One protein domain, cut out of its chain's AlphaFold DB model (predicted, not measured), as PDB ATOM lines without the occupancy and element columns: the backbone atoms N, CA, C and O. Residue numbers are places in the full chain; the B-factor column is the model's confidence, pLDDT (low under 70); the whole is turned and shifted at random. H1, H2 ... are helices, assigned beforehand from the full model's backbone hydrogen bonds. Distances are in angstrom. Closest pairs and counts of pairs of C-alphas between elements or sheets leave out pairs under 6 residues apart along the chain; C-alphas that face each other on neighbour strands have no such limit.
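AT A GLANCE: This is residues 281 to 448 of the 458 residues of the protein "Hypothetical protein" of Symbiodinium pilosum (UniProt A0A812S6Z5). One very long helix, H2, has a helix folded back along each half of it: H3 along its later half, making a slender two-helix arm, and H1 along its earlier half. On the side of H1 away from H2, H4 and H7 pack side by side, running opposite ways and crossing H1, while the short H5 and H6 lie toward the end of the model far from the arm. The 168 printed residues include seven named helices, H1 to H7 in order, with no named strand; the class is all helix. The whole is loose, with a radius of gyration of the C-alphas of 22.0 A, and spans 76 by 29 by 24 A, the arm making much of the length.

IN THESE COORDINATES: H1, residues 281 to 313, starts with C-alpha 281 at (115.109, 120.281, 66.770) and is 48.4 A long. H2, residues 317 to 365, covers 71.0 A and ends with C-alpha 365 at (82.354, 126.855, 59.854). H3, residues 369 to 389, covers 29.6 A. H4, residues 392 to 407, is 22.5 A long. H5, residues 409 to 419, and H6, residues 421 to 426, measure 15.2 A and 9.4 A. H7, residues 431 to 446, is 22.7 A long and ends with C-alpha 446 at (112.567, 94.888, 81.898).

HOW THE PARTS SIT: H1 is the hub, touching H2, H4, H6 and H7. H1 and H2 form a helical hairpin at a shallow tilt of 24 degrees, opposite ways; the closest C-alphas, of Trp 294 and Gly 337, are 4.4 A apart. Residues 291 to 299 of H1 touch H4 at a steep tilt of 64 degrees, with the C-alphas of Ala 295 and Ala 402 closest at 4.5 A. Residues 299 to 306 of H1 touch H7 at a steep tilt of 66 degrees, with the C-alphas of Leu 303 and Val 438 closest at 5.8 A. H4 and H7 touch at a shallow tilt of 6 degrees, opposite ways, with the C-alphas of Val 403 and Gly 439 closest at 6.3 A. Residues 307 to 311 of H1 touch H6, with the C-alphas of Ala 311 and Val 426 closest at 5.9 A. H5 and H1 are close but not clearly touching, the closest C-alphas, of Gln 300 and Leu 415, being 6.6 A apart. H2, with residues 346 to 364, and H3 form a second helical hairpin at 3 degrees, the C-alphas of Lys 360 and Ala 372 closest at 4.9 A. H3 is apart from H1, H5, H6 and H7, and meets H4 only through their link. In H3, H4 and H7 every O i to N i+4 pair is within hydrogen-bond range; in H1 28 of 29 are, in H2 44 of 45, in H5 6 of 7 and in H6 1 of 2.

THE WHOLE: The two C-alphas farthest apart, of Glu 315 and Glu 367, are 76.5 A apart. The printed part has no cut, and the links between successive helices are tight. The mean pLDDT of the printed part is 92.4; residue 390 is under 70.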
ATOM      1  N   GLN A 281     113.859 120.736  66.147       70.00
ATOM      2  CA  GLN A 281     115.109 120.281  66.770       70.00
ATOM      3  C   GLN A 281     115.150 120.524  68.285       70.00
ATOM      4  O   GLN A 281     115.660 119.683  69.026       70.00
ATOM      5  N   VAL A 282     114.605 121.640  68.785       73.31
ATOM      6  CA  VAL A 282     114.669 121.905  70.232       73.31
ATOM      7  C   VAL A 282     113.737 120.983  71.024       73.31
ATOM      8  O   VAL A 282     114.094 120.547  72.120       73.31
ATOM      9  N   VAL A 283     112.573 120.630  70.472       72.50
ATOM     10  CA  VAL A 283     111.657 119.688  71.136       72.50
ATOM     11  C   VAL A 283     112.307 118.306  71.267       72.50
ATOM     12  O   VAL A 283     112.287 117.734  72.358       72.50
ATOM     13  N   GLN A 284     112.979 117.810  70.222       74.06
ATOM     14  CA  GLN A 284     113.663 116.507  70.247       74.06
ATOM     15  C   GLN A 284     114.786 116.443  71.294       74.06
ATOM     16  O   GLN A 284     114.850 115.499  72.083       74.06
ATOM     17  N   LEU A 285     115.612 117.492  71.384       74.88
ATOM     18  CA  LEU A 285     116.692 117.569  72.377       74.88
ATOM     19  C   LEU A 285     116.176 117.590  73.826       74.88
ATOM     20  O   LEU A 285     116.903 117.214  74.747       74.88
ATOM     21  N   SER A 286     114.938 118.041  74.049       85.81
ATOM     22  CA  SER A 286     114.324 118.039  75.381       85.81
ATOM     23  C   SER A 286     113.850 116.647  75.810       85.81
ATOM     24  O   SER A 286     114.034 116.270  76.968       85.81
ATOM     25  N   GLU A 287     113.318 115.855  74.875       89.06
ATOM     26  CA  GLU A 287     112.838 114.497  75.142       89.06
ATOM     27  C   GLU A 287     113.997 113.556  75.485       89.06
ATOM     28  O   GLU A 287     113.948 112.851  76.494       89.06
ATOM     29  N   GLU A 288     115.071 113.590  74.691       91.62
ATOM     30  CA  GLU A 288     116.253 112.746  74.900       91.62
ATOM     31  C   GLU A 288     116.882 112.968  76.276       91.62
ATOM     32  O   GLU A 288     117.218 112.003  76.966       91.62
ATOM     33  N   ARG A 289     116.969 114.227  76.724       92.88
ATOM     34  CA  ARG A 289     117.477 114.560  78.062       92.88
ATOM     35  C   ARG A 289     116.584 114.019  79.172       92.88
ATOM     36  O   ARG A 289     117.094 113.514  80.164       92.88
ATOM     37  N   CYS A 290     115.262 114.091  79.024       92.69
ATOM     38  CA  CYS A 290     114.354 113.531  80.024       92.69
ATOM     39  C   CYS A 290     114.424 112.001  80.084       92.69
ATOM     40  O   CYS A 290     114.366 111.432  81.176       92.69
ATOM     41  N   ILE A 291     114.600 111.338  78.937       94.38
ATOM     42  CA  ILE A 291     114.848 109.893  78.878       94.38
ATOM     43  C   ILE A 291     116.185 109.557  79.552       94.38
ATOM     44  O   ILE A 291     116.244 108.602  80.325       94.38
ATOM     45  N   GLU A 292     117.242 110.336  79.310       94.81
ATOM     46  CA  GLU A 292     118.556 110.141  79.933       94.81
ATOM     47  C   GLU A 292     118.517 110.340  81.457       94.81
ATOM     48  O   GLU A 292     119.048 109.502  82.189       94.81
ATOM     49  N   ASP A 293     117.855 111.390  81.950       93.88
ATOM     50  CA  ASP A 293     117.660 111.654  83.383       93.88
ATOM     51  C   ASP A 293     116.935 110.486  84.064       93.88
ATOM     52  O   ASP A 293     117.365 109.983  85.107       93.88
ATOM     53  N   TRP A 294     115.838 110.027  83.457       96.12
ATOM     54  CA  TRP A 294     115.059 108.913  83.982       96.12
ATOM     55  C   TRP A 294     115.872 107.610  83.969       96.12
ATOM     56  O   TRP A 294     115.963 106.923  84.990       96.12
ATOM     57  N   ALA A 295     116.532 107.303  82.853       96.56
ATOM     58  CA  ALA A 295     117.391 106.134  82.725       96.56
ATOM     59  C   ALA A 295     118.542 106.161  83.743       96.56
ATOM     60  O   ALA A 295     118.833 105.146  84.375       96.56
ATOM     61  N   THR A 296     119.158 107.324  83.969       96.06
ATOM     62  CA  THR A 296     120.214 107.505  84.976       96.06
ATOM     63  C   THR A 296     119.696 107.212  86.383       96.06
ATOM     64  O   THR A 296     120.353 106.479  87.126       96.06
ATOM     65  N   GLY A 297     118.502 107.706  86.730       95.81
ATOM     66  CA  GLY A 297     117.839 107.389  87.997       95.81
ATOM     67  C   GLY A 297     117.612 105.886  88.181       95.81
ATOM     68  O   GLY A 297     117.951 105.335  89.232       95.81
ATOM     69  N   MET A 298     117.148 105.194  87.133       96.88
ATOM     70  CA  MET A 298     116.965 103.737  87.160       96.88
ATOM     71  C   MET A 298     118.280 102.991  87.405       96.88
ATOM     72  O   MET A 298     118.332 102.090  88.245       96.88
ATOM     73  N   VAL A 299     119.359 103.371  86.710       97.25
ATOM     74  CA  VAL A 299     120.681 102.756  86.909       97.25
ATOM     75  C   VAL A 299     121.185 103.003  88.331       97.25
ATOM     76  O   VAL A 299     121.709 102.086  88.960       97.25
ATOM     77  N   GLN A 300     121.009 104.216  88.862       96.12
ATOM     78  CA  GLN A 300     121.422 104.555  90.222       96.12
ATOM     79  C   GLN A 300     120.643 103.751  91.273       96.12
ATOM     80  O   GLN A 300     121.250 103.214  92.199       96.12
ATOM     81  N   ALA A 301     119.324 103.622  91.119       95.81
ATOM     82  CA  ALA A 301     118.495 102.814  92.007       95.81
ATOM     83  C   ALA A 301     118.909 101.331  91.970       95.81
ATOM     84  O   ALA A 301     119.097 100.718  93.022       95.81
ATOM     85  N   ALA A 302     119.140 100.772  90.776       96.31
ATOM     86  CA  ALA A 302     119.603  99.395  90.614       96.31
ATOM     87  C   ALA A 302     120.993  99.172  91.239       96.31
ATOM     88  O   ALA A 302     121.192  98.184  91.948       96.31
ATOM     89  N   LEU A 303     121.930 100.106  91.036       96.69
ATOM     90  CA  LEU A 303     123.265 100.074  91.639       96.69
ATOM     91  C   LEU A 303     123.192 100.067  93.169       96.69
ATOM     92  O   LEU A 303     123.800  99.209  93.808       96.69
ATOM     93  N   LEU A 304     122.428 100.988  93.763       95.94
ATOM     94  CA  LEU A 304     122.264 101.064  95.217       95.94
ATOM     95  C   LEU A 304     121.615  99.799  95.779       95.94
ATOM     96  O   LEU A 304     122.029  99.313  96.830       95.94
ATOM     97  N   ALA A 305     120.645  99.224  95.068       95.56
ATOM     98  CA  ALA A 305     119.994  97.995  95.489       95.56
ATOM     99  C   ALA A 305     120.945  96.783  95.469       95.56
ATOM    100  O   ALA A 305     120.879  95.951  96.376       95.56
ATOM    101  N   VAL A 306     121.845  96.692  94.479       96.25
ATOM    102  CA  VAL A 306     122.899  95.662  94.428       96.25
ATOM    103  C   VAL A 306     123.927  95.869  95.542       96.25
ATOM    104  O   VAL A 306     124.206  94.936  96.294       96.25
ATOM    105  N   LEU A 307     124.443  97.091  95.715       95.25
ATOM    106  CA  LEU A 307     125.412  97.404  96.773       95.25
ATOM    107  C   LEU A 307     124.845  97.124  98.169       95.25
ATOM    108  O   LEU A 307     125.535  96.560  99.010       95.25
ATOM    109  N   LYS A 308     123.572  97.462  98.399       96.25
ATOM    110  CA  LYS A 308     122.866  97.175  99.653       96.25
ATOM    111  C   LYS A 308     122.795  95.671  99.922       96.25
ATOM    112  O   LYS A 308     123.085  95.248 101.035       96.25
ATOM    113  N   ARG A 309     122.443  94.867  98.910       95.50
ATOM    114  CA  ARG A 309     122.394  93.400  99.028       95.50
ATOM    115  C   ARG A 309     123.773  92.820  99.355       95.50
ATOM    116  O   ARG A 309     123.871  91.975 100.234       95.50
ATOM    117  N   ARG A 310     124.831  93.294  98.691       95.31
ATOM    118  CA  ARG A 310     126.210  92.859  98.971       95.31
ATOM    119  C   ARG A 310     126.669  93.250 100.374       95.31
ATOM    120  O   ARG A 310     127.266  92.431 101.055       95.31
ATOM    121  N   ALA A 311     126.348  94.464 100.821       94.69
ATOM    122  CA  ALA A 311     126.651  94.906 102.180       94.69
ATOM    123  C   ALA A 311     125.941  94.049 103.236       94.69
ATOM    124  O   ALA A 311     126.572  93.655 104.209       94.69
ATOM    125  N   ALA A 312     124.668  93.707 103.020       95.25
ATOM    126  CA  ALA A 312     123.936  92.796 103.901       95.25
ATOM    127  C   ALA A 312     124.550  91.385 103.915       95.25
ATOM    128  O   ALA A 312     124.744  90.818 104.983       95.25
ATOM    129  N   ALA A 313     124.932  90.849 102.749       93.88
ATOM    130  CA  ALA A 313     125.597  89.547 102.645       93.88
ATOM    131  C   ALA A 313     126.986  89.512 103.313       93.88
ATOM    132  O   ALA A 313     127.436  88.452 103.732       93.88
ATOM    133  N   ALA A 314     127.654  90.662 103.414       94.94
ATOM    134  CA  ALA A 314     128.909  90.836 104.141       94.94
ATOM    135  C   ALA A 314     128.705  91.227 105.619       94.94
ATOM    136  O   ALA A 314     129.654  91.674 106.258       94.94
ATOM    137  N   GLU A 315     127.471  91.138 106.136       95.44
ATOM    138  CA  GLU A 315     127.084  91.516 107.506       95.44
ATOM    139  C   GLU A 315     127.426  92.976 107.878       95.44
ATOM    140  O   GLU A 315     127.465  93.369 109.042       95.44
ATOM    141  N   ALA A 316     127.623  93.838 106.877       95.38
ATOM    142  CA  ALA A 316     127.900  95.260 107.039       95.38
ATOM    143  C   ALA A 316     126.588  96.063 107.099       95.38
ATOM    144  O   ALA A 316     126.295  96.898 106.231       95.38
ATOM    145  N   PHE A 317     125.778  95.798 108.126       94.75
ATOM    146  CA  PHE A 317     124.415  96.327 108.250       94.75
ATOM    147  C   PHE A 317     124.347  97.861 108.282       94.75
ATOM    148  O   PHE A 317     123.452  98.439 107.665       94.75
ATOM    149  N   ASP A 318     125.331  98.538 108.879       95.62
ATOM    150  CA  ASP A 318     125.395 100.007 108.889       95.62
ATOM    151  C   ASP A 318     125.518 100.589 107.474       95.62
ATOM    152  O   ASP A 318     124.889 101.592 107.122       95.62
ATOM    153  N   VAL A 319     126.320  99.943 106.623       95.12
ATOM    154  CA  VAL A 319     126.495 100.346 105.224       95.12
ATOM    155  C   VAL A 319     125.221 100.057 104.440       95.12
ATOM    156  O   VAL A 319     124.772 100.915 103.676       95.12
ATOM    157  N   ALA A 320     124.598  98.898 104.662       95.50
ATOM    158  CA  ALA A 320     123.320  98.550 104.046       95.50
ATOM    159  C   ALA A 320     122.212  99.557 104.414       95.50
ATOM    160  O   ALA A 320     121.474  99.999 103.531       95.50
ATOM    161  N   ALA A 321     122.139  99.993 105.676       95.69
ATOM    162  CA  ALA A 321     121.189 101.001 106.146       95.69
ATOM    163  C   ALA A 321     121.420 102.374 105.485       95.69
ATOM    164  O   ALA A 321     120.481 102.980 104.962       95.69
ATOM    165  N   ARG A 322     122.675 102.842 105.401       95.38
ATOM    166  CA  ARG A 322     123.008 104.092 104.684       95.38
ATOM    167  C   ARG A 322     122.668 104.015 103.194       95.38
ATOM    168  O   ARG A 322     122.132 104.970 102.628       95.38
ATOM    169  N   LEU A 323     122.944 102.881 102.551       95.56
ATOM    170  CA  LEU A 323     122.580 102.646 101.152       95.56
ATOM    171  C   LEU A 323     121.061 102.612 100.959       95.56
ATOM    172  O   LEU A 323     120.571 103.129  99.957       95.56
ATOM    173  N   LYS A 324     120.309 102.074 101.927       96.06
ATOM    174  CA  LYS A 324     118.844 102.082 101.913       96.06
ATOM    175  C   LYS A 324     118.275 103.501 101.965       96.06
ATOM    176  O   LYS A 324     117.357 103.799 101.205       96.06
ATOM    177  N   ALA A 325     118.838 104.380 102.793       94.62
ATOM    178  CA  ALA A 325     118.437 105.788 102.830       94.62
ATOM    179  C   ALA A 325     118.682 106.489 101.478       94.62
ATOM    180  O   ALA A 325     117.815 107.202 100.976       94.62
ATOM    181  N   ARG A 326     119.825 106.218 100.830       95.44
ATOM    182  CA  ARG A 326     120.145 106.761  99.495       95.44
ATOM    183  C   ARG A 326     119.267 106.187  98.380       95.44
ATOM    184  O   ARG A 326     118.961 106.897  97.423       95.44
ATOM    185  N   GLU A 327     118.855 104.923  98.493       94.56
ATOM    186  CA  GLU A 327     117.959 104.264  97.532       94.56
ATOM    187  C   GLU A 327     116.635 105.029  97.400       94.56
ATOM    188  O   GLU A 327     116.156 105.209  96.283       94.56
ATOM    189  N   LEU A 328     116.086 105.549  98.505       92.81
ATOM    190  CA  LEU A 328     114.865 106.366  98.485       92.81
ATOM    191  C   LEU A 328     115.047 107.654  97.669       92.81
ATOM    192  O   LEU A 328     114.187 107.996  96.859       92.81
ATOM    193  N   GLY A 329     116.190 108.331  97.820       93.50
ATOM    194  CA  GLY A 329     116.523 109.510  97.016       93.50
ATOM    195  C   GLY A 329     116.631 109.185  95.522       93.50
ATOM    196  O   GLY A 329     116.056 109.883  94.690       93.50
ATOM    197  N   ALA A 330     117.294 108.080  95.166       93.50
ATOM    198  CA  ALA A 330     117.390 107.636  93.773       93.50
ATOM    199  C   ALA A 330     116.020 107.253  93.180       93.50
ATOM    200  O   ALA A 330     115.744 107.539  92.011       93.50
ATOM    201  N   GLN A 331     115.135 106.652  93.980       93.06
ATOM    202  CA  GLN A 331     113.754 106.372  93.579       93.06
ATOM    203  C   GLN A 331     112.965 107.663  93.328       93.06
ATOM    204  O   GLN A 331     112.282 107.750  92.310       93.06
ATOM    205  N   ALA A 332     113.117 108.679  94.182       92.88
ATOM    206  CA  ALA A 332     112.489 109.987  93.992       92.88
ATOM    207  C   ALA A 332     112.990 110.704  92.722       92.88
ATOM    208  O   ALA A 332     112.202 111.270  91.966       92.88
ATOM    209  N   VAL A 333     114.294 110.630  92.426       91.25
ATOM    210  CA  VAL A 333     114.854 111.155  91.165       91.25
ATOM    211  C   VAL A 333     114.283 110.403  89.961       91.25
ATOM    212  O   VAL A 333     113.935 111.017  88.954       91.25
ATOM    213  N   THR A 334     114.128 109.083  90.071       94.50
ATOM    214  CA  THR A 334     113.537 108.247  89.016       94.50
ATOM    215  C   THR A 334     112.068 108.605  88.772       94.50
ATOM    216  O   THR A 334     111.662 108.733  87.618       94.50
ATOM    217  N   SER A 335     111.266 108.810  89.826       92.88
ATOM    218  CA  SER A 335     109.864 109.226  89.683       92.88
ATOM    219  C   SER A 335     109.742 110.635  89.105       92.88
ATOM    220  O   SER A 335     108.955 110.838  88.185       92.88
ATOM    221  N   ALA A 336     110.576 111.580  89.544       91.06
ATOM    222  CA  ALA A 336     110.598 112.935  88.990       91.06
ATOM    223  C   ALA A 336     111.064 112.961  87.521       91.06
ATOM    224  O   ALA A 336     110.542 113.722  86.707       91.06
ATOM    225  N   GLY A 337     112.046 112.131  87.152       92.12
ATOM    226  CA  GLY A 337     112.475 111.946  85.761       92.12
ATOM    227  C   GLY A 337     111.351 111.390  84.889       92.12
ATOM    228  O   GLY A 337     111.068 111.939  83.825       92.12
ATOM    229  N   ARG A 338     110.646 110.367  85.388       94.06
ATOM    230  CA  ARG A 338     109.460 109.795  84.741       94.06
ATOM    231  C   ARG A 338     108.373 110.838  84.511       94.06
ATOM    232  O   ARG A 338     107.886 110.965  83.395       94.06
ATOM    233  N   GLU A 339     107.986 111.577  85.545       91.94
ATOM    234  CA  GLU A 339     106.932 112.590  85.442       91.94
ATOM    235  C   GLU A 339     107.279 113.667  84.413       91.94
ATOM    236  O   GLU A 339     106.444 113.983  83.567       91.94
ATOM    237  N   ARG A 340     108.522 114.169  84.415       91.62
ATOM    238  CA  ARG A 340     108.990 115.150  83.420       91.62
ATOM    239  C   ARG A 340     108.934 114.595  81.995       91.62
ATOM    240  O   ARG A 340     108.439 115.274  81.099       91.62
ATOM    241  N   ALA A 341     109.388 113.359  81.789       90.88
ATOM    242  CA  ALA A 341     109.359 112.710  80.479       90.88
ATOM    243  C   ALA A 341     107.919 112.535  79.959       90.88
ATOM    244  O   ALA A 341     107.622 112.882  78.815       90.88
ATOM    245  N   LEU A 342     107.008 112.074  80.821       89.12
ATOM    246  CA  LEU A 342     105.593 111.908  80.481       89.12
ATOM    247  C   LEU A 342     104.895 113.240  80.207       89.12
ATOM    248  O   LEU A 342     104.093 113.331  79.282       89.12
ATOM    249  N   GLN A 343     105.215 114.286  80.971       89.62
ATOM    250  CA  GLN A 343     104.676 115.624  80.741       89.62
ATOM    251  C   GLN A 343     105.102 116.188  79.382       89.62
ATOM    252  O   GLN A 343     104.269 116.777  78.700       89.62
ATOM    253  N   LEU A 344     106.358 115.990  78.959       89.12
ATOM    254  CA  LEU A 344     106.826 116.459  77.651       89.12
ATOM    255  C   LEU A 344     106.150 115.725  76.490       89.12
ATOM    256  O   LEU A 344     105.691 116.371  75.545       89.12
ATOM    257  N   LEU A 345     106.028 114.396  76.575       85.31
ATOM    258  CA  LEU A 345     105.296 113.626  75.566       85.31
ATOM    259  C   LEU A 345     103.829 114.046  75.493       85.31
ATOM    260  O   LEU A 345     103.305 114.285  74.403       85.31
ATOM    261  N   ALA A 346     103.179 114.159  76.653       87.75
ATOM    262  CA  ALA A 346     101.794 114.584  76.727       87.75
ATOM    263  C   ALA A 346     101.628 115.993  76.151       87.75
ATOM    264  O   ALA A 346     100.723 116.202  75.356       87.75
ATOM    265  N   ALA A 347     102.514 116.939  76.475       89.31
ATOM    266  CA  ALA A 347     102.447 118.308  75.965       89.31
ATOM    267  C   ALA A 347     102.553 118.369  74.433       89.31
ATOM    268  O   ALA A 347     101.765 119.070  73.799       89.31
ATOM    269  N   SER A 348     103.476 117.607  73.836       87.75
ATOM    270  CA  SER A 348     103.634 117.535  72.379       87.75
ATOM    271  C   SER A 348     102.375 116.986  71.698       87.75
ATOM    272  O   SER A 348     101.819 117.611  70.793       87.75
ATOM    273  N   LYS A 349     101.852 115.854  72.186       89.12
ATOM    274  CA  LYS A 349     100.647 115.240  71.611       89.12
ATOM    275  C   LYS A 349      99.381 116.072  71.862       89.12
ATOM    276  O   LYS A 349      98.540 116.177  70.972       89.12
ATOM    277  N   LEU A 350      99.253 116.701  73.033       91.31
ATOM    278  CA  LEU A 350      98.141 117.604  73.355       91.31
ATOM    279  C   LEU A 350      98.130 118.831  72.438       91.31
ATOM    280  O   LEU A 350      97.061 119.214  71.969       91.31
ATOM    281  N   ALA A 351      99.294 119.398  72.105       92.50
ATOM    282  CA  ALA A 351      99.381 120.498  71.142       92.50
ATOM    283  C   ALA A 351      98.865 120.087  69.748       92.50
ATOM    284  O   ALA A 351      98.132 120.845  69.111       92.50
ATOM    285  N   SER A 352      99.174 118.868  69.292       93.31
ATOM    286  CA  SER A 352      98.632 118.324  68.036       93.31
ATOM    287  C   SER A 352      97.110 118.147  68.084       93.31
ATOM    288  O   SER A 352      96.411 118.511  67.137       93.31
ATOM    289  N   VAL A 353      96.571 117.653  69.204       95.56
ATOM    290  CA  VAL A 353      95.117 117.528  69.415       95.56
ATOM    291  C   VAL A 353      94.434 118.902  69.386       95.56
ATOM    292  O   VAL A 353      93.405 119.069  68.727       95.56
ATOM    293  N   GLU A 354      95.022 119.920  70.018       96.50
ATOM    294  CA  GLU A 354      94.511 121.297  69.975       96.50
ATOM    295  C   GLU A 354      94.478 121.861  68.545       96.50
ATOM    296  O   GLU A 354      93.470 122.454  68.138       96.50
ATOM    297  N   GLN A 355      95.522 121.627  67.744       96.62
ATOM    298  CA  GLN A 355      95.552 122.035  66.334       96.62
ATOM    299  C   GLN A 355      94.449 121.352  65.516       96.62
ATOM    300  O   GLN A 355      93.763 122.009  64.725       96.62
ATOM    301  N   LEU A 356      94.219 120.054  65.728       97.19
ATOM    302  CA  LEU A 356      93.122 119.336  65.079       97.19
ATOM    303  C   LEU A 356      91.754 119.872  65.511       97.19
ATOM    304  O   LEU A 356      90.871 120.034  64.671       97.19
ATOM    305  N   HIS A 357      91.569 120.243  66.779       97.81
ATOM    306  CA  HIS A 357      90.336 120.894  67.225       97.81
ATOM    307  C   HIS A 357      90.090 122.247  66.546       97.81
ATOM    308  O   HIS A 357      88.946 122.560  66.204       97.81
ATOM    309  N   VAL A 358      91.133 123.051  66.316       98.00
ATOM    310  CA  VAL A 358      91.033 124.295  65.531       98.00
ATOM    311  C   VAL A 358      90.634 123.990  64.086       98.00
ATOM    312  O   VAL A 358      89.669 124.570  63.589       98.00
ATOM    313  N   ARG A 359      91.303 123.033  63.429       97.69
ATOM    314  CA  ARG A 359      90.978 122.626  62.048       97.69
ATOM    315  C   ARG A 359      89.555 122.088  61.923       97.69
ATOM    316  O   ARG A 359      88.860 122.430  60.973       97.69
ATOM    317  N   LYS A 360      89.096 121.307  62.902       98.25
ATOM    318  CA  LYS A 360      87.724 120.798  62.966       98.25
ATOM    319  C   LYS A 360      86.705 121.931  63.056       98.25
ATOM    320  O   LYS A 360      85.712 121.886  62.343       98.25
ATOM    321  N   ARG A 361      86.933 122.932  63.917       98.38
ATOM    322  CA  ARG A 361      86.044 124.104  64.024       98.38
ATOM    323  C   ARG A 361      85.948 124.842  62.693       98.38
ATOM    324  O   ARG A 361      84.843 125.079  62.229       98.38
ATOM    325  N   LYS A 362      87.088 125.070  62.036       98.25
ATOM    326  CA  LYS A 362      87.132 125.706  60.714       98.25
ATOM    327  C   LYS A 362      86.393 124.899  59.638       98.25
ATOM    328  O   LYS A 362      85.692 125.480  58.826       98.25
ATOM    329  N   ALA A 363      86.517 123.572  59.636       97.94
ATOM    330  CA  ALA A 363      85.767 122.717  58.712       97.94
ATOM    331  C   ALA A 363      84.248 122.816  58.941       97.94
ATOM    332  O   ALA A 363      83.492 122.919  57.984       97.94
ATOM    333  N   VAL A 364      83.810 122.860  60.206       98.25
ATOM    334  CA  VAL A 364      82.394 123.059  60.561       98.25
ATOM    335  C   VAL A 364      81.889 124.438  60.129       98.25
ATOM    336  O   VAL A 364      80.785 124.533  59.610       98.25
ATOM    337  N   GLU A 365      82.686 125.493  60.309       97.75
ATOM    338  CA  GLU A 365      82.354 126.855  59.854       97.75
ATOM    339  C   GLU A 365      82.194 126.947  58.330       97.75
ATOM    340  O   GLU A 365      81.398 127.745  57.847       97.75
ATOM    341  N   LEU A 366      82.924 126.117  57.580       98.19
ATOM    342  CA  LEU A 366      82.833 126.005  56.121       98.19
ATOM    343  C   LEU A 366      81.786 124.979  55.655       98.19
ATOM    344  O   LEU A 366      81.739 124.670  54.468       98.19
ATOM    345  N   GLU A 367      80.986 124.428  56.574       97.94
ATOM    346  CA  GLU A 367      79.986 123.379  56.317       97.94
ATOM    347  C   GLU A 367      80.558 122.087  55.692       97.94
ATOM    348  O   GLU A 367      79.823 121.249  55.168       97.94
ATOM    349  N   ASP A 368      81.870 121.862  55.809       98.38
ATOM    350  CA  ASP A 368      82.543 120.633  55.385       98.38
ATOM    351  C   ASP A 368      82.476 119.580  56.505       98.38
ATOM    352  O   ASP A 368      83.416 119.333  57.277       98.38
ATOM    353  N   TYR A 369      81.298 118.970  56.632       97.56
ATOM    354  CA  TYR A 369      81.026 117.969  57.662       97.56
ATOM    355  C   TYR A 369      81.790 116.654  57.446       97.56
ATOM    356  O   TYR A 369      82.046 115.936  58.419       97.56
ATOM    357  N   GLU A 370      82.188 116.341  56.210       98.25
ATOM    358  CA  GLU A 370      82.995 115.155  55.909       98.25
ATOM    359  C   GLU A 370      84.408 115.303  56.484       98.25
ATOM    360  O   GLU A 370      84.873 114.422  57.223       98.25
ATOM    361  N   LEU A 371      85.055 116.452  56.247       97.69
ATOM    362  CA  LEU A 371      86.353 116.784  56.833       97.69
ATOM    363  C   LEU A 371      86.274 116.902  58.360       97.69
ATOM    364  O   LEU A 371      87.126 116.380  59.078       97.69
ATOM    365  N   ALA A 372      85.229 117.532  58.903       98.06
ATOM    366  CA  ALA A 372      85.043 117.590  60.354       98.06
ATOM    367  C   ALA A 372      84.904 116.184  60.979       98.06
ATOM    368  O   ALA A 372      85.400 115.930  62.086       98.06
ATOM    369  N   GLY A 373      84.249 115.261  60.267       98.31
ATOM    370  CA  GLY A 373      84.101 113.860  60.648       98.31
ATOM    371  C   GLY A 373      85.403 113.057  60.566       98.31
ATOM    372  O   GLY A 373      85.642 112.205  61.428       98.31
ATOM    373  N   SER A 374      86.266 113.314  59.578       98.31
ATOM    374  CA  SER A 374      87.596 112.691  59.497       98.31
ATOM    375  C   SER A 374      88.525 113.200  60.603       98.31
ATOM    376  O   SER A 374      89.084 112.383  61.335       98.31
ATOM    377  N   ILE A 375      88.569 114.515  60.844       98.25
ATOM    378  CA  ILE A 375      89.379 115.114  61.916       98.25
ATOM    379  C   ILE A 375      88.929 114.614  63.298       98.25
ATOM    380  O   ILE A 375      89.756 114.343  64.163       98.25
ATOM    381  N   LYS A 376      87.620 114.433  63.535       98.31
ATOM    382  CA  LYS A 376      87.124 113.854  64.800       98.31
ATOM    383  C   LYS A 376      87.675 112.442  65.042       98.31
ATOM    384  O   LYS A 376      87.975 112.109  66.185       98.31
ATOM    385  N   ARG A 377      87.772 111.619  63.993       98.19
ATOM    386  CA  ARG A 377      88.352 110.271  64.090       98.19
ATOM    387  C   ARG A 377      89.848 110.339  64.383       98.19
ATOM    388  O   ARG A 377      90.306 109.613  65.251       98.19
ATOM    389  N   GLU A 378      90.568 111.245  63.727       97.62
ATOM    390  CA  GLU A 378      91.999 111.471  63.965       97.62
ATOM    391  C   GLU A 378      92.289 111.907  65.410       97.62
ATOM    392  O   GLU A 378      93.167 111.340  66.055       97.62
ATOM    393  N   VAL A 379      91.492 112.830  65.967       97.38
ATOM    394  CA  VAL A 379      91.586 113.218  67.387       97.38
ATOM    395  C   VAL A 379      91.387 112.013  68.306       97.38
ATOM    396  O   VAL A 379      92.185 111.810  69.213       97.38
ATOM    397  N   ALA A 380      90.367 111.185  68.054       97.25
ATOM    398  CA  ALA A 380      90.111 110.003  68.876       97.25
ATOM    399  C   ALA A 380      91.261 108.980  68.815       97.25
ATOM    400  O   ALA A 380      91.576 108.354  69.825       97.25
ATOM    401  N   VAL A 381      91.907 108.826  67.650       95.69
ATOM    402  CA  VAL A 381      93.103 107.983  67.497       95.69
ATOM    403  C   VAL A 381      94.273 108.557  68.298       95.69
ATOM    404  O   VAL A 381      94.857 107.833  69.097       95.69
ATOM    405  N   LEU A 382      94.570 109.854  68.170       93.69
ATOM    406  CA  LEU A 382      95.660 110.488  68.922       93.69
ATOM    407  C   LEU A 382      95.426 110.468  70.435       93.69
ATOM    408  O   LEU A 382      96.364 110.244  71.192       93.69
ATOM    409  N   GLU A 383      94.195 110.662  70.904       93.19
ATOM    410  CA  GLU A 383      93.855 110.540  72.326       93.19
ATOM    411  C   GLU A 383      94.051 109.106  72.834       93.19
ATOM    412  O   GLU A 383      94.608 108.908  73.917       93.19
ATOM    413  N   ALA A 384      93.661 108.102  72.040       91.44
ATOM    414  CA  ALA A 384      93.926 106.701  72.354       91.44
ATOM    415  C   ALA A 384      95.434 106.402  72.369       91.44
ATOM    416  O   ALA A 384      95.912 105.709  73.264       91.44
ATOM    417  N   GLU A 385      96.210 106.976  71.449       88.62
ATOM    418  CA  GLU A 385      97.671 106.875  71.440       88.62
ATOM    419  C   GLU A 385      98.335 107.619  72.601       88.62
ATOM    420  O   GLU A 385      99.378 107.184  73.077       88.62
ATOM    421  N   ILE A 386      97.789 108.742  73.074       87.56
ATOM    422  CA  ILE A 386      98.266 109.399  74.300       87.56
ATOM    423  C   ILE A 386      98.049 108.455  75.480       87.56
ATOM    424  O   ILE A 386      98.949 108.279  76.295       87.56
ATOM    425  N   GLN A 387      96.889 107.808  75.565       85.06
ATOM    426  CA  GLN A 387      96.595 106.865  76.645       85.06
ATOM    427  C   GLN A 387      97.450 105.591  76.562       85.06
ATOM    428  O   GLN A 387      97.932 105.129  77.594       85.06
ATOM    429  N   ALA A 388      97.680 105.056  75.360       82.75
ATOM    430  CA  ALA A 388      98.418 103.810  75.142       82.75
ATOM    431  C   ALA A 388      99.948 103.986  75.144       82.75
ATOM    432  O   ALA A 388     100.662 103.201  75.762       82.75
ATOM    433  N   ALA A 389     100.475 105.023  74.484       70.69
ATOM    434  CA  ALA A 389     101.920 105.240  74.364       70.69
ATOM    435  C   ALA A 389     102.558 105.778  75.655       70.69
ATOM    436  O   ALA A 389     103.778 105.737  75.804       70.69
ATOM    437  N   ASN A 390     101.753 106.274  76.601       68.56
ATOM    438  CA  ASN A 390     102.259 106.931  77.805       68.56
ATOM    439  C   ASN A 390     102.962 106.002  78.805       68.56
ATOM    440  O   ASN A 390     103.469 106.503  79.803       68.56
ATOM    441  N   THR A 391     103.040 104.683  78.607       76.69
ATOM    442  CA  THR A 391     103.830 103.849  79.532       76.69
ATOM    443  C   THR A 391     104.801 102.923  78.836       76.69
ATOM    444  O   THR A 391     105.993 103.025  79.104       76.69
ATOM    445  N   ASP A 392     104.350 102.047  77.947       85.69
ATOM    446  CA  ASP A 392     105.130 100.834  77.673       85.69
ATOM    447  C   ASP A 392     106.260 101.045  76.661       85.69
ATOM    448  O   ASP A 392     107.380 100.579  76.881       85.69
ATOM    449  N   GLU A 393     106.013 101.804  75.594       87.50
ATOM    450  CA  GLU A 393     107.037 102.126  74.592       87.50
ATOM    451  C   GLU A 393     108.148 103.001  75.192       87.50
ATOM    452  O   GLU A 393     109.340 102.714  75.049       87.50
ATOM    453  N   MET A 394     107.755 104.035  75.942       89.44
ATOM    454  CA  MET A 394     108.690 104.883  76.680       89.44
ATOM    455  C   MET A 394     109.442 104.081  77.750       89.44
ATOM    456  O   MET A 394     110.662 104.193  77.854       89.44
ATOM    457  N   LEU A 395     108.715 103.203  78.453       91.19
ATOM    458  CA  LEU A 395     109.184 102.015  79.174       91.19
ATOM    459  C   LEU A 395     110.432 101.394  78.545       91.19
ATOM    460  O   LEU A 395     111.531 101.382  79.111       91.19
ATOM    461  N   GLY A 396     110.227 100.860  77.345       92.00
ATOM    462  CA  GLY A 396     111.237 100.178  76.547       92.00
ATOM    463  C   GLY A 396     112.450 101.056  76.254       92.00
ATOM    464  O   GLY A 396     113.573 100.649  76.554       92.00
ATOM    465  N   ARG A 397     112.236 102.278  75.745       92.88
ATOM    466  CA  ARG A 397     113.325 103.212  75.390       92.88
ATOM    467  C   ARG A 397     114.176 103.598  76.598       92.88
ATOM    468  O   ARG A 397     115.402 103.593  76.517       92.88
ATOM    469  N   VAL A 398     113.546 103.889  77.735       95.38
ATOM    470  CA  VAL A 398     114.244 104.254  78.977       95.38
ATOM    471  C   VAL A 398     115.044 103.069  79.513       95.38
ATOM    472  O   VAL A 398     116.186 103.242  79.928       95.38
ATOM    473  N   ARG A 399     114.489 101.852  79.463       94.38
ATOM    474  CA  ARG A 399     115.200 100.629  79.872       94.38
ATOM    475  C   ARG A 399     116.400 100.342  78.979       94.38
ATOM    476  O   ARG A 399     117.475 100.037  79.490       94.38
ATOM    477  N   GLU A 400     116.247 100.471  77.664       94.62
ATOM    478  CA  GLU A 400     117.358 100.325  76.725       94.62
ATOM    479  C   GLU A 400     118.452 101.364  77.008       94.62
ATOM    480  O   GLU A 400     119.632 101.019  77.118       94.62
ATOM    481  N   GLN A 401     118.061 102.622  77.224       96.25
ATOM    482  CA  GLN A 401     118.990 103.688  77.577       96.25
ATOM    483  C   GLN A 401     119.674 103.430  78.927       96.25
ATOM    484  O   GLN A 401     120.879 103.643  79.048       96.25
ATOM    485  N   ALA A 402     118.963 102.896  79.922       96.31
ATOM    486  CA  ALA A 402     119.535 102.521  81.213       96.31
ATOM    487  C   ALA A 402     120.606 101.430  81.054       96.31
ATOM    488  O   ALA A 402     121.685 101.528  81.638       96.31
ATOM    489  N   VAL A 403     120.363 100.425  80.205       94.94
ATOM    490  CA  VAL A 403     121.363  99.395  79.880       94.94
ATOM    491  C   VAL A 403     122.584 100.007  79.185       94.94
ATOM    492  O   VAL A 403     123.714  99.671  79.542       94.94
ATOM    493  N   ARG A 404     122.390 100.943  78.245       95.94
ATOM    494  CA  ARG A 404     123.494 101.662  77.580       95.94
ATOM    495  C   ARG A 404     124.317 102.495  78.570       95.94
ATOM    496  O   ARG A 404     125.545 102.418  78.554       95.94
ATOM    497  N   ILE A 405     123.666 103.232  79.472       95.75
ATOM    498  CA  ILE A 405     124.326 104.021  80.526       95.75
ATOM    499  C   ILE A 405     125.108 103.101  81.473       95.75
ATOM    500  O   ILE A 405     126.267 103.382  81.783       95.75
ATOM    501  N   ALA A 406     124.524 101.971  81.879       94.94
ATOM    502  CA  ALA A 406     125.195 100.971  82.709       94.94
ATOM    503  C   ALA A 406     126.377 100.296  81.989       94.94
ATOM    504  O   ALA A 406     127.321  99.843  82.639       94.94
ATOM    505  N   ALA A 407     126.377 100.233  80.655       94.31
ATOM    506  CA  ALA A 407     127.503  99.743  79.861       94.31
ATOM    507  C   ALA A 407     128.644 100.773  79.731       94.31
ATOM    508  O   ALA A 407     129.803 100.390  79.580       94.31
ATOM    509  N   ALA A 408     128.343 102.073  79.821       96.31
ATOM    510  CA  ALA A 408     129.280 103.152  79.528       96.31
ATOM    511  C   ALA A 408     130.257 103.449  80.696       96.31
ATOM    512  O   ALA A 408     129.843 103.982  81.731       96.31
ATOM    513  N   PRO A 409     131.585 103.249  80.537       95.50
ATOM    514  CA  PRO A 409     132.559 103.402  81.629       95.50
ATOM    515  C   PRO A 409     132.591 104.792  82.280       95.50
ATOM    516  O   PRO A 409     132.835 104.922  83.480       95.50
ATOM    517  N   LYS A 410     132.332 105.851  81.502       95.38
ATOM    518  CA  LYS A 410     132.303 107.232  82.012       95.38
ATOM    519  C   LYS A 410     131.172 107.442  83.023       95.38
ATOM    520  O   LYS A 410     131.386 108.100  84.040       95.38
ATOM    521  N   HIS A 411     129.997 106.869  82.764       93.31
ATOM    522  CA  HIS A 411     128.850 106.969  83.667       93.31
ATOM    523  C   HIS A 411     129.059 106.109  84.912       93.31
ATOM    524  O   HIS A 411     128.793 106.580  86.015       93.31
ATOM    525  N   ARG A 412     129.652 104.917  84.760       94.69
ATOM    526  CA  ARG A 412     129.984 104.028  85.884       94.69
ATOM    527  C   ARG A 412     130.788 104.730  86.974       94.69
ATOM    528  O   ARG A 412     130.375 104.753  88.128       94.69
ATOM    529  N   LYS A 413     131.884 105.393  86.591       94.31
ATOM    530  CA  LYS A 413     132.744 106.127  87.534       94.31
ATOM    531  C   LYS A 413     131.997 107.241  88.269       94.31
ATOM    532  O   LYS A 413     132.195 107.425  89.467       94.31
ATOM    533  N   ARG A 414     131.130 107.979  87.566       94.69
ATOM    534  CA  ARG A 414     130.312 109.048  88.166       94.69
ATOM    535  C   ARG A 414     129.306 108.484  89.170       94.69
ATOM    536  O   ARG A 414     129.209 109.003  90.277       94.69
ATOM    537  N   LEU A 415     128.613 107.408  88.803       94.06
ATOM    538  CA  LEU A 415     127.613 106.760  89.650       94.06
ATOM    539  C   LEU A 415     128.238 106.101  90.884       94.06
ATOM    540  O   LEU A 415     127.703 106.238  91.978       94.06
ATOM    541  N   LEU A 416     129.404 105.468  90.744       94.31
ATOM    542  CA  LEU A 416     130.162 104.928  91.876       94.31
ATOM    543  C   LEU A 416     130.633 106.029  92.831       94.31
ATOM    544  O   LEU A 416     130.498 105.889  94.045       94.31
ATOM    545  N   LYS A 417     131.121 107.157  92.295       94.06
ATOM    546  CA  LYS A 417     131.483 108.318  93.117       94.06
ATOM    547  C   LYS A 417     130.274 108.847  93.898       94.06
ATOM    548  O   LYS A 417     130.410 109.140  95.080       94.06
ATOM    549  N   ALA A 418     129.103 108.920  93.262       92.00
ATOM    550  CA  ALA A 418     127.858 109.333  93.911       92.00
ATOM    551  C   ALA A 418     127.360 108.316  94.960       92.00
ATOM    552  O   ALA A 418     126.821 108.705  95.993       92.00
ATOM    553  N   ALA A 419     127.575 107.016  94.732       91.31
ATOM    554  CA  ALA A 419     127.219 105.959  95.679       91.31
ATOM    555  C   ALA A 419     128.098 105.957  96.946       91.31
ATOM    556  O   ALA A 419     127.649 105.474  97.986       91.31
ATOM    557  N   GLY A 420     129.288 106.565  96.893       92.06
ATOM    558  CA  GLY A 420     130.229 106.707  98.007       92.06
ATOM    559  C   GLY A 420     131.316 105.626  98.026       92.06
ATOM    560  O   GLY A 420     131.065 104.465  97.711       92.06
ATOM    561  N   ALA A 421     132.534 106.009  98.423       84.06
ATOM    562  CA  ALA A 421     133.711 105.133  98.399       84.06
ATOM    563  C   ALA A 421     133.600 103.922  99.346       84.06
ATOM    564  O   ALA A 421     134.089 102.838  99.022       84.06
ATOM    565  N   ASP A 422     132.917 104.081 100.481       82.94
ATOM    566  CA  ASP A 422     132.761 103.015 101.478       82.94
ATOM    567  C   ASP A 422     131.946 101.832 100.948       82.94
ATOM    568  O   ASP A 422     132.219 100.683 101.291       82.94
ATOM    569  N   ALA A 423     130.989 102.092 100.052       82.06
ATOM    570  CA  ALA A 423     130.144 101.051  99.476       82.06
ATOM    571  C   ALA A 423     130.942 100.081  98.586       82.06
ATOM    572  O   ALA A 423     130.635  98.892  98.544       82.06
ATOM    573  N   LEU A 424     131.993 100.562  97.911       83.50
ATOM    574  CA  LEU A 424     132.859  99.713  97.087       83.50
ATOM    575  C   LEU A 424     133.719  98.773  97.926       83.50
ATOM    576  O   LEU A 424     133.867  97.610  97.550       83.50
ATOM    577  N   ARG A 425     134.260  99.256  99.052       86.81
ATOM    578  CA  ARG A 425     135.153  98.466  99.918       86.81
ATOM    579  C   ARG A 425     134.462  97.226 100.472       86.81
ATOM    580  O   ARG A 425     135.075  96.171 100.549       86.81
ATOM    581  N   VAL A 426     133.184  97.361 100.811       83.88
ATOM    582  CA  VAL A 426     132.368  96.273 101.365       83.88
ATOM    583  C   VAL A 426     131.881  95.307 100.283       83.88
ATOM    584  O   VAL A 426     131.606  94.149 100.570       83.88
ATOM    585  N   SER A 427     131.799  95.748  99.025       78.62
ATOM    586  CA  SER A 427     131.125  94.986  97.966       78.62
ATOM    587  C   SER A 427     131.825  93.701  97.508       78.62
ATOM    588  O   SER A 427     131.230  93.013  96.682       78.62
ATOM    589  N   GLY A 428     133.034  93.397  98.004       76.38
ATOM    590  CA  GLY A 428     133.770  92.150  97.760       76.38
ATOM    591  C   GLY A 428     133.639  91.618  96.327       76.38
ATOM    592  O   GLY A 428     132.777  90.797  96.045       76.38
ATOM    593  N   GLY A 429     134.460  92.093  95.392       87.44
ATOM    594  CA  GLY A 429     134.404  91.646  93.997       87.44
ATOM    595  C   GLY A 429     135.004  92.663  93.039       87.44
ATOM    596  O   GLY A 429     135.386  93.763  93.448       87.44
ATOM    597  N   SER A 430     135.103  92.304  91.760       93.50
ATOM    598  CA  SER A 430     135.561  93.257  90.753       93.50
ATOM    599  C   SER A 430     134.457  94.269  90.421       93.50
ATOM    600  O   SER A 430     133.261  93.978  90.511       93.50
ATOM    601  N   GLU A 431     134.848  95.473  89.987       93.50
ATOM    602  CA  GLU A 431     133.900  96.458  89.443       93.50
ATOM    603  C   GLU A 431     133.098  95.858  88.268       93.50
ATOM    604  O   GLU A 431     131.919  96.171  88.099       93.50
ATOM    605  N   GLY A 432     133.706  94.958  87.487       93.94
ATOM    606  CA  GLY A 432     133.043  94.246  86.394       93.94
ATOM    607  C   GLY A 432     131.839  93.432  86.864       93.94
ATOM    608  O   GLY A 432     130.745  93.612  86.329       93.94
ATOM    609  N   ASP A 433     132.019  92.623  87.911       94.56
ATOM    610  CA  ASP A 433     130.964  91.760  88.464       94.56
ATOM    611  C   ASP A 433     129.786  92.582  88.996       94.56
ATOM    612  O   ASP A 433     128.624  92.209  88.840       94.56
ATOM    613  N   LEU A 434     130.081  93.730  89.618       95.00
ATOM    614  CA  LEU A 434     129.065  94.660  90.111       95.00
ATOM    615  C   LEU A 434     128.187  95.182  88.968       95.00
ATOM    616  O   LEU A 434     126.960  95.136  89.053       95.00
ATOM    617  N   TRP A 435     128.796  95.665  87.885       95.75
ATOM    618  CA  TRP A 435     128.043  96.202  86.750       95.75
ATOM    619  C   TRP A 435     127.341  95.122  85.930       95.75
ATOM    620  O   TRP A 435     126.289  95.396  85.347       95.75
ATOM    621  N   GLU A 436     127.871  93.899  85.902       95.75
ATOM    622  CA  GLU A 436     127.168  92.763  85.313       95.75
ATOM    623  C   GLU A 436     125.889  92.439  86.099       95.75
ATOM    624  O   GLU A 436     124.825  92.263  85.498       95.75
ATOM    625  N   GLU A 437     125.964  92.445  87.433       95.81
ATOM    626  CA  GLU A 437     124.815  92.231  88.317       95.81
ATOM    627  C   GLU A 437     123.764  93.344  88.167       95.81
ATOM    628  O   GLU A 437     122.574  93.052  88.021       95.81
ATOM    629  N   VAL A 438     124.191  94.612  88.101       96.31
ATOM    630  CA  VAL A 438     123.303  95.754  87.808       96.31
ATOM    631  C   VAL A 438     122.627  95.588  86.445       96.31
ATOM    632  O   VAL A 438     121.411  95.735  86.332       96.31
ATOM    633  N   GLY A 439     123.385  95.229  85.407       95.75
ATOM    634  CA  GLY A 439     122.834  94.989  84.074       95.75
ATOM    635  C   GLY A 439     121.841  93.824  84.045       95.75
ATOM    636  O   GLY A 439     120.809  93.912  83.380       95.75
ATOM    637  N   ARG A 440     122.120  92.742  84.783       94.94
ATOM    638  CA  ARG A 440     121.217  91.593  84.925       94.94
ATOM    639  C   ARG A 440     119.904  92.022  85.567       94.94
ATOM    640  O   ARG A 440     118.850  91.706  85.027       94.94
ATOM    641  N   ARG A 441     119.977  92.813  86.641       94.62
ATOM    642  CA  ARG A 441     118.804  93.346  87.337       94.62
ATOM    643  C   ARG A 441     117.942  94.245  86.449       94.62
ATOM    644  O   ARG A 441     116.731  94.061  86.393       94.62
ATOM    645  N   LEU A 442     118.557  95.169  85.709       94.69
ATOM    646  CA  LEU A 442     117.826  96.035  84.775       94.69
ATOM    647  C   LEU A 442     117.103  95.221  83.689       94.69
ATOM    648  O   LEU A 442     115.977  95.551  83.322       94.69
ATOM    649  N   ARG A 443     117.710  94.127  83.204       93.88
ATOM    650  CA  ARG A 443     117.080  93.219  82.229       93.88
ATOM    651  C   ARG A 443     115.930  92.403  82.825       93.88
ATOM    652  O   ARG A 443     114.910  92.257  82.161       93.88
ATOM    653  N   THR A 444     116.054  91.907  84.058       91.44
ATOM    654  CA  THR A 444     114.962  91.175  84.731       91.44
ATOM    655  C   THR A 444     113.788  92.087  85.080       91.44
ATOM    656  O   THR A 444     112.634  91.706  84.934       91.44
ATOM    657  N   GLU A 445     114.060  93.331  85.482       88.50
ATOM    658  CA  GLU A 445     113.005  94.330  85.686       88.50
ATOM    659  C   GLU A 445     112.344  94.718  84.350       88.50
ATOM    660  O   GLU A 445     111.156  95.053  84.315       88.50
ATOM    661  N   ALA A 446     113.083  94.631  83.237       86.50
ATOM    662  CA  ALA A 446     112.567  94.888  81.898       86.50
ATOM    663  C   ALA A 446     111.627  93.795  81.375       86.50
ATOM    664  O   ALA A 446     110.613  94.127  80.759       86.50
ATOM    665  N   SER A 447     111.912  92.518  81.639       86.75
ATOM    666  CA  SER A 447     111.061  91.413  81.178       86.75
ATOM    667  C   SER A 447     109.695  91.375  81.866       86.75
ATOM    668  O   SER A 447     108.816  90.640  81.426       86.75
ATOM    669  N   GLY A 448     109.492  92.165  82.931       81.38
ATOM    670  CA  GLY A 448     108.250  92.150  83.704       81.38
ATOM    671  C   GLY A 448     107.986  90.793  84.352       81.38
ATOM    672  O   GLY A 448     106.857  90.521  84.760       81.38
TER     673      GLY A 448